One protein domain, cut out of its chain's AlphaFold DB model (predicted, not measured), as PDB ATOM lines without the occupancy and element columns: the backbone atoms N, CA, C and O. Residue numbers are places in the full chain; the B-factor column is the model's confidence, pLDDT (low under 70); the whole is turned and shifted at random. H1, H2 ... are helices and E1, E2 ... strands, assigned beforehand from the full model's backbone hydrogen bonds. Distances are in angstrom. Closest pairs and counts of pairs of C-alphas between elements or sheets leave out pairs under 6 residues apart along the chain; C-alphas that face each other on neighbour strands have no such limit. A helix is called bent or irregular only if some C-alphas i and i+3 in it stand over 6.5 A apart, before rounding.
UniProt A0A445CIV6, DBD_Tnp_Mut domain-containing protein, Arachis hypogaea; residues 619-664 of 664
ATOM      1  N   ILE A 619     -39.664  -3.855  11.416       89.25
ATOM      2  CA  ILE A 619     -41.010  -3.272  11.363       89.25
ATOM      3  C   ILE A 619     -41.962  -4.311  11.956       89.25
ATOM      4  O   ILE A 619     -42.121  -5.393  11.393       89.25
ATOM      5  N   CYS A 620     -42.554  -4.001  13.105       85.44
ATOM      6  CA  CYS A 620     -43.518  -4.854  13.789       85.44
ATOM      7  C   CYS A 620     -44.941  -4.430  13.414       85.44
ATOM      8  O   CYS A 620     -45.295  -3.249  13.496       85.44
ATOM      9  N   THR A 621     -45.755  -5.407  13.030       86.88
ATOM     10  CA  THR A 621     -47.156  -5.219  12.648       86.88
ATOM     11  C   THR A 621     -48.029  -6.262  13.325       86.88
ATOM     12  O   THR A 621     -47.681  -7.441  13.315       86.88
ATOM     13  N   ILE A 622     -49.171  -5.838  13.859       83.75
ATOM     14  CA  ILE A 622     -50.197  -6.723  14.409       83.75
ATOM     15  C   ILE A 622     -51.100  -7.168  13.246       83.75
ATOM     16  O   ILE A 622     -51.721  -6.303  12.617       83.75
ATOM     17  N   PRO A 623     -51.186  -8.474  12.928       80.69
ATOM     18  CA  PRO A 623     -52.144  -8.971  11.949       80.69
ATOM     19  C   PRO A 623     -53.567  -8.877  12.510       80.69
ATOM     20  O   PRO A 623     -53.811  -9.206  13.672       80.69
ATOM     21  N   GLN A 624     -54.511  -8.432  11.687       81.69
ATOM     22  CA  GLN A 624     -55.938  -8.427  12.003       81.69
ATOM     23  C   GLN A 624     -56.645  -9.632  11.358       81.69
ATOM     24  O   GLN A 624     -56.221 -10.098  10.299       81.69
ATOM     25  N   PRO A 625     -57.752 -10.133  11.943       76.06
ATOM     26  CA  PRO A 625     -58.472 -11.300  11.421       76.06
ATOM     27  C   PRO A 625     -59.134 -11.073  10.049       76.06
ATOM     28  O   PRO A 625     -59.572 -12.033   9.422       76.06
ATOM     29  N   ASN A 626     -59.202  -9.830   9.562       75.94
ATOM     30  CA  ASN A 626     -59.664  -9.491   8.213       75.94
ATOM     31  C   ASN A 626     -58.538  -9.503   7.150       75.94
ATOM     32  O   ASN A 626     -58.819  -9.269   5.978       75.94
ATOM     33  N   GLY A 627     -57.281  -9.743   7.546       71.88
ATOM     34  CA  GLY A 627     -56.103  -9.728   6.671       71.88
ATOM     35  C   GLY A 627     -55.341  -8.396   6.606       71.88
ATOM     36  O   GLY A 627     -54.250  -8.367   6.037       71.88
ATOM     37  N   ASP A 628     -55.850  -7.310   7.200       71.88
ATOM     38  CA  ASP A 628     -55.095  -6.057   7.322       71.88
ATOM     39  C   ASP A 628     -53.965  -6.174   8.365       71.88
ATOM     40  O   ASP A 628     -54.005  -6.991   9.288       71.88
ATOM     41  N   VAL A 629     -52.942  -5.320   8.247       79.00
ATOM     42  CA  VAL A 629     -51.789  -5.282   9.165       79.00
ATOM     43  C   VAL A 629     -51.623  -3.903   9.803       79.00
ATOM     44  O   VAL A 629     -51.124  -2.959   9.183       79.00
ATOM     45  N   ILE A 630     -52.006  -3.790  11.077       81.62
ATOM     46  CA  ILE A 630     -51.831  -2.562  11.861       81.62
ATOM     47  C   ILE A 630     -50.354  -2.387  12.216       81.62
ATOM     48  O   ILE A 630     -49.685  -3.320  12.661       81.62
ATOM     49  N   PHE A 631     -49.841  -1.170  12.043       83.75
ATOM     50  CA  PHE A 631     -48.508  -0.797  12.503       83.75
ATOM     51  C   PHE A 631     -48.440  -0.784  14.031       83.75
ATOM     52  O   PHE A 631     -49.240  -0.113  14.679       83.75
ATOM     53  N   GLU A 632     -47.457  -1.478  14.604       85.75
ATOM     54  CA  GLU A 632     -47.200  -1.433  16.044       85.75
ATOM     55  C   GLU A 632     -45.994  -0.539  16.358       85.75
ATOM     56  O   GLU A 632     -46.097   0.416  17.126       85.75
ATOM     57  N   LYS A 633     -44.830  -0.856  15.772       87.19
ATOM     58  CA  LYS A 633     -43.562  -0.167  16.047       87.19
ATOM     59  C   LYS A 633     -42.527  -0.398  14.947       87.19
ATOM     60  O   LYS A 633     -42.506  -1.444  14.303       87.19
ATOM     61  N   MET A 634     -41.616   0.560  14.780       90.25
ATOM     62  CA  MET A 634     -40.421   0.428  13.940       90.25
ATOM     63  C   MET A 634     -39.178   0.621  14.808       90.25
ATOM     64  O   MET A 634     -39.094   1.577  15.574       90.25
ATOM     65  N   TYR A 635     -38.211  -0.281  14.670       90.50
ATOM     66  CA  TYR A 635     -36.892  -0.200  15.288       90.50
ATOM     67  C   TYR A 635     -35.846   0.045  14.200       90.50
ATOM     68  O   TYR A 635     -35.831  -0.661  13.190       90.50
ATOM     69  N   VAL A 636     -34.959   1.017  14.421       92.25
ATOM     70  CA  VAL A 636     -33.833   1.342  13.534       92.25
ATOM     71  C   VAL A 636     -32.582   1.538  14.386       92.25
ATOM     72  O   VAL A 636     -32.543   2.410  15.247       92.25
ATOM     73  N   CYS A 637     -31.543   0.750  14.120       90.75
ATOM     74  CA  CYS A 637     -30.228   0.874  14.739       90.75
ATOM     75  C   CYS A 637     -29.157   0.884  13.644       90.75
ATOM     76  O   CYS A 637     -28.906  -0.135  12.996       90.75
ATOM     77  N   LEU A 638     -28.554   2.051  13.405       92.19
ATOM     78  CA  LEU A 638     -27.531   2.236  12.375       92.19
ATOM     79  C   LEU A 638     -26.189   1.652  12.836       92.19
ATOM     80  O   LEU A 638     -25.747   1.915  13.958       92.19
ATOM     81  N   SER A 639     -25.514   0.899  11.963       91.06
ATOM     82  CA  SER A 639     -24.232   0.246  12.276       91.06
ATOM     83  C   SER A 639     -23.151   1.236  12.712       91.06
ATOM     84  O   SER A 639     -22.456   0.983  13.696       91.06
ATOM     85  N   GLY A 640     -23.064   2.398  12.056       88.75
ATOM     86  CA  GLY A 640     -22.154   3.481  12.441       88.75
ATOM     87  C   GLY A 640     -22.370   3.964  13.880       88.75
ATOM     88  O   GLY A 640     -21.416   4.033  14.651       88.75
ATOM     89  N   CYS A 641     -23.621   4.212  14.283       87.75
ATOM     90  CA  CYS A 641     -23.954   4.651  15.643       87.75
ATOM     91  C   CYS A 641     -23.643   3.568  16.687       87.75
ATOM     92  O   CYS A 641     -23.039   3.855  17.718       87.75
ATOM     93  N   LYS A 642     -23.999   2.310  16.395       87.69
ATOM     94  CA  LYS A 642     -23.721   1.142  17.247       87.69
ATOM     95  C   LYS A 642     -22.219   0.943  17.482       87.69
ATOM     96  O   LYS A 642     -21.797   0.701  18.611       87.69
ATOM     97  N   ASN A 643     -21.415   1.072  16.429       87.62
ATOM     98  CA  ASN A 643     -19.964   0.905  16.502       87.62
ATOM     99  C   ASN A 643     -19.288   2.116  17.166       87.62
ATOM    100  O   ASN A 643     -18.410   1.934  18.005       87.62
ATOM    101  N   GLY A 644     -19.741   3.338  16.863       88.12
ATOM    102  CA  GLY A 644     -19.266   4.566  17.504       88.12
ATOM    103  C   GLY A 644     -19.532   4.593  19.012       88.12
ATOM    104  O   GLY A 644     -18.645   4.962  19.774       88.12
ATOM    105  N   PHE A 645     -20.702   4.118  19.457       82.88
ATOM    106  CA  PHE A 645     -20.999   3.936  20.881       82.88
ATOM    107  C   PHE A 645     -20.021   2.946  21.529       82.88
ATOM    108  O   PHE A 645     -19.361   3.291  22.506       82.88
ATOM    109  N   LYS A 646     -19.846   1.750  20.943       82.56
ATOM    110  CA  LYS A 646     -18.915   0.729  21.462       82.56
ATOM    111  C   LYS A 646     -17.448   1.175  21.511       82.56
ATOM    112  O   LYS A 646     -16.712   0.680  22.353       82.56
ATOM    113  N   ALA A 647     -17.019   2.059  20.612       85.88
ATOM    114  CA  ALA A 647     -15.638   2.539  20.552       85.88
ATOM    115  C   ALA A 647     -15.384   3.813  21.384       85.88
ATOM    116  O   ALA A 647     -14.255   4.039  21.813       85.88
ATOM    117  N   GLY A 648     -16.399   4.663  21.574       82.12
ATOM    118  CA  GLY A 648     -16.257   5.990  22.186       82.12
ATOM    119  C   GLY A 648     -16.834   6.140  23.597       82.12
ATOM    120  O   GLY A 648     -16.448   7.068  24.313       82.12
ATOM    121  N   CYS A 649     -17.750   5.269  24.024       75.88
ATOM    122  CA  CYS A 649     -18.306   5.317  25.375       75.88
ATOM    123  C   CYS A 649     -17.397   4.595  26.379       75.88
ATOM    124  O   CYS A 649     -16.849   3.533  26.097       75.88
ATOM    125  N   ARG A 650     -17.271   5.156  27.589       71.38
ATOM    126  CA  ARG A 650     -16.712   4.408  28.724       71.38
ATOM    127  C   ARG A 650     -17.671   3.263  29.094       71.38
ATOM    128  O   ARG A 650     -18.879   3.515  29.074       71.38
ATOM    129  N   PRO A 651     -17.166   2.078  29.484       66.75
ATOM    130  CA  PRO A 651     -17.986   1.005  30.042       66.75
ATOM    131  C   PRO A 651     -18.899   1.517  31.158       66.75
ATOM    132  O   PRO A 651     -18.445   2.199  32.083       66.75
ATOM    133  N   LEU A 652     -20.192   1.210  31.055       61.28
ATOM    134  CA  LEU A 652     -21.186   1.545  32.069       61.28
ATOM    135  C   LEU A 652     -21.282   0.370  33.042       61.28
ATOM    136  O   LEU A 652     -21.861  -0.660  32.715       61.28
ATOM    137  N   ILE A 653     -20.706   0.528  34.234       66.75
ATOM    138  CA  ILE A 653     -20.808  -0.481  35.295       66.75
ATOM    139  C   ILE A 653     -22.250  -0.485  35.812       66.75
ATOM    140  O   ILE A 653     -22.665   0.431  36.524       66.75
ATOM    141  N   GLY A 654     -23.002  -1.522  35.451       57.31
ATOM    142  CA  GLY A 654     -24.310  -1.799  36.028       57.31
ATOM    143  C   GLY A 654     -24.148  -2.386  37.426       57.31
ATOM    144  O   GLY A 654     -23.826  -3.562  37.567       57.31
ATOM    145  N   LEU A 655     -24.371  -1.570  38.458       53.25
ATOM    146  CA  LEU A 655     -24.529  -2.054  39.829       53.25
ATOM    147  C   LEU A 655     -25.979  -2.509  40.024       53.25
ATOM    148  O   LEU A 655     -26.858  -1.686  40.277       53.25
ATOM    149  N   ASP A 656     -26.221  -3.811  39.878       52.41
ATOM    150  CA  ASP A 656     -27.477  -4.430  40.310       52.41
ATOM    151  C   ASP A 656     -27.540  -4.484  41.853       52.41
ATOM    152  O   ASP A 656     -26.527  -4.381  42.548       52.41
ATOM    153  N   GLY A 657     -28.740  -4.647  42.411       54.47
ATOM    154  CA  GLY A 657     -28.981  -4.734  43.857       54.47
ATOM    155  C   GLY A 657     -28.479  -6.026  44.514       54.47
ATOM    156  O   GLY A 657     -28.616  -6.179  45.728       54.47
ATOM    157  N   ALA A 658     -27.909  -6.948  43.734       55.50
ATOM    158  CA  ALA A 658     -27.216  -8.148  44.191       55.50
ATOM    159  C   ALA A 658     -25.728  -8.074  43.803       55.50
ATOM    160  O   ALA A 658     -25.373  -7.603  42.727       55.50
ATOM    161  N   TYR A 659     -24.854  -8.525  44.705       50.72
ATOM    162  CA  TYR A 659     -23.440  -8.130  44.760       50.72
ATOM    163  C   TYR A 659     -22.500  -8.859  43.772       50.72
ATOM    164  O   TYR A 659     -21.456  -9.360  44.183       50.72
ATOM    165  N   GLU A 660     -22.821  -8.893  42.476       46.78
ATOM    166  CA  GLU A 660     -21.891  -9.355  41.430       46.78
ATOM    167  C   GLU A 660     -21.677  -8.287  40.345       46.78
ATOM    168  O   GLU A 660     -22.613  -7.685  39.823       46.78
ATOM    169  N   LEU A 661     -20.408  -8.022  40.017       38.38
ATOM    170  CA  LEU A 661     -20.004  -6.984  39.064       38.38
ATOM    171  C   LEU A 661     -20.197  -7.451  37.617       38.38
ATOM    172  O   LEU A 661     -19.355  -8.164  37.070       38.38
ATOM    173  N   CYS A 662     -21.265  -6.986  36.970       43.38
ATOM    174  CA  CYS A 662     -21.473  -7.195  35.541       43.38
ATOM    175  C   CYS A 662     -20.771  -6.094  34.720       43.38
ATOM    176  O   CYS A 662     -21.146  -4.920  34.771       43.38
ATOM    177  N   LEU A 663     -19.736  -6.475  33.966       40.62
ATOM    178  CA  LEU A 663     -19.046  -5.620  32.994       40.62
ATOM    179  C   LEU A 663     -19.666  -5.798  31.597       40.62
ATOM    180  O   LEU A 663     -19.786  -6.929  31.124       40.62
ATOM    181  N   MET A 664     -19.999  -4.684  30.932       50.38
ATOM    182  CA  MET A 664     -20.391  -4.604  29.512       50.38
ATOM    183  C   MET A 664     -19.431  -3.724  28.708       50.38
ATOM    184  O   MET A 664     -18.988  -2.693  29.264       50.38
TER     185      MET A 664
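What this domain is: This is residues 619 to 664 of the 664 residues of the protein "DBD_Tnp_Mut domain-containing protein" of Arachis hypogaea (UniProt A0A445CIV6). Look for a flat, open, drawn-out shape with no common core: a two-stranded hairpin, E1 and E2, at one end, a single helix, H1, joined to it by the far part of E2, and after the helix a tail, residues 649 to 664, that folds back on itself as a loop. E1 and E2 lie side by side in the hairpin; residues 637 to 645, of which 639 to 645 belong to H1, stand free between the hairpin and the tail. You are reading 46 printed residues with two named strands and one named helix, in the order E1, E2, H1; the sheet has the order E1 - E2 and is antiparallel, and the class is mixed, helices and strands. The whole is extended, with a radius of gyration of the C-alphas of 18.7 A, and the C-alphas span 51 by 32 by 8 A.

How they stand to each other: Begin with the sheet, where E1, residues 619 to 623, and E2, residues 629 to 637, are antiparallel neighbours and form a hairpin, their directions 163 degrees apart. Among the C-alphas that face each other, those of Ile 619 and Met 634 are 4.5 A apart, and those of Pro 623 and Val 629 are 4.6 A apart. On the backbone, look at N 620 and O 633, 2.8 A apart, and at N 622 and O 630, also 2.8 A apart; both pairs are within hydrogen-bond range. E2 bends by 57 degrees at residue 632. Beyond it a tight link of 1 residue leads to H1, residues 639 to 648, in which every O i to N i+4 pair is within hydrogen-bond range. E1 and H1 are apart.

Where its parts are: Find C-alpha 619 at (-41.010, -3.272, 11.363), where E1 begins; its five residues cover 12.5 A. A tight link of 5 residues leads to E2, which begins with C-alpha 629 at (-51.789, -5.282, 9.165) and covers 23.1 A in nine residues. H1, ten residues and not bent, measures 14.0 A and ends with C-alpha 648 at (-16.257, 5.990, 22.186).

The domain as a whole: The two C-alphas farthest apart are those of Asn 626 and Tyr 659, 51.5 A from each other. From Ile 619 to Met 664, the chain's last residue, the C-alphas are 27.5 A apart. The printed part has no cut, and neither link between named elements is long. Residues 649 to 664 hold no named element, and their C-alphas lie 14 to 25 A from the mean of the C-alphas. Look to the B-factor column for the model's confidence: the mean pLDDT of the printed part is 74.5, and residues 651 to 664 are under 70.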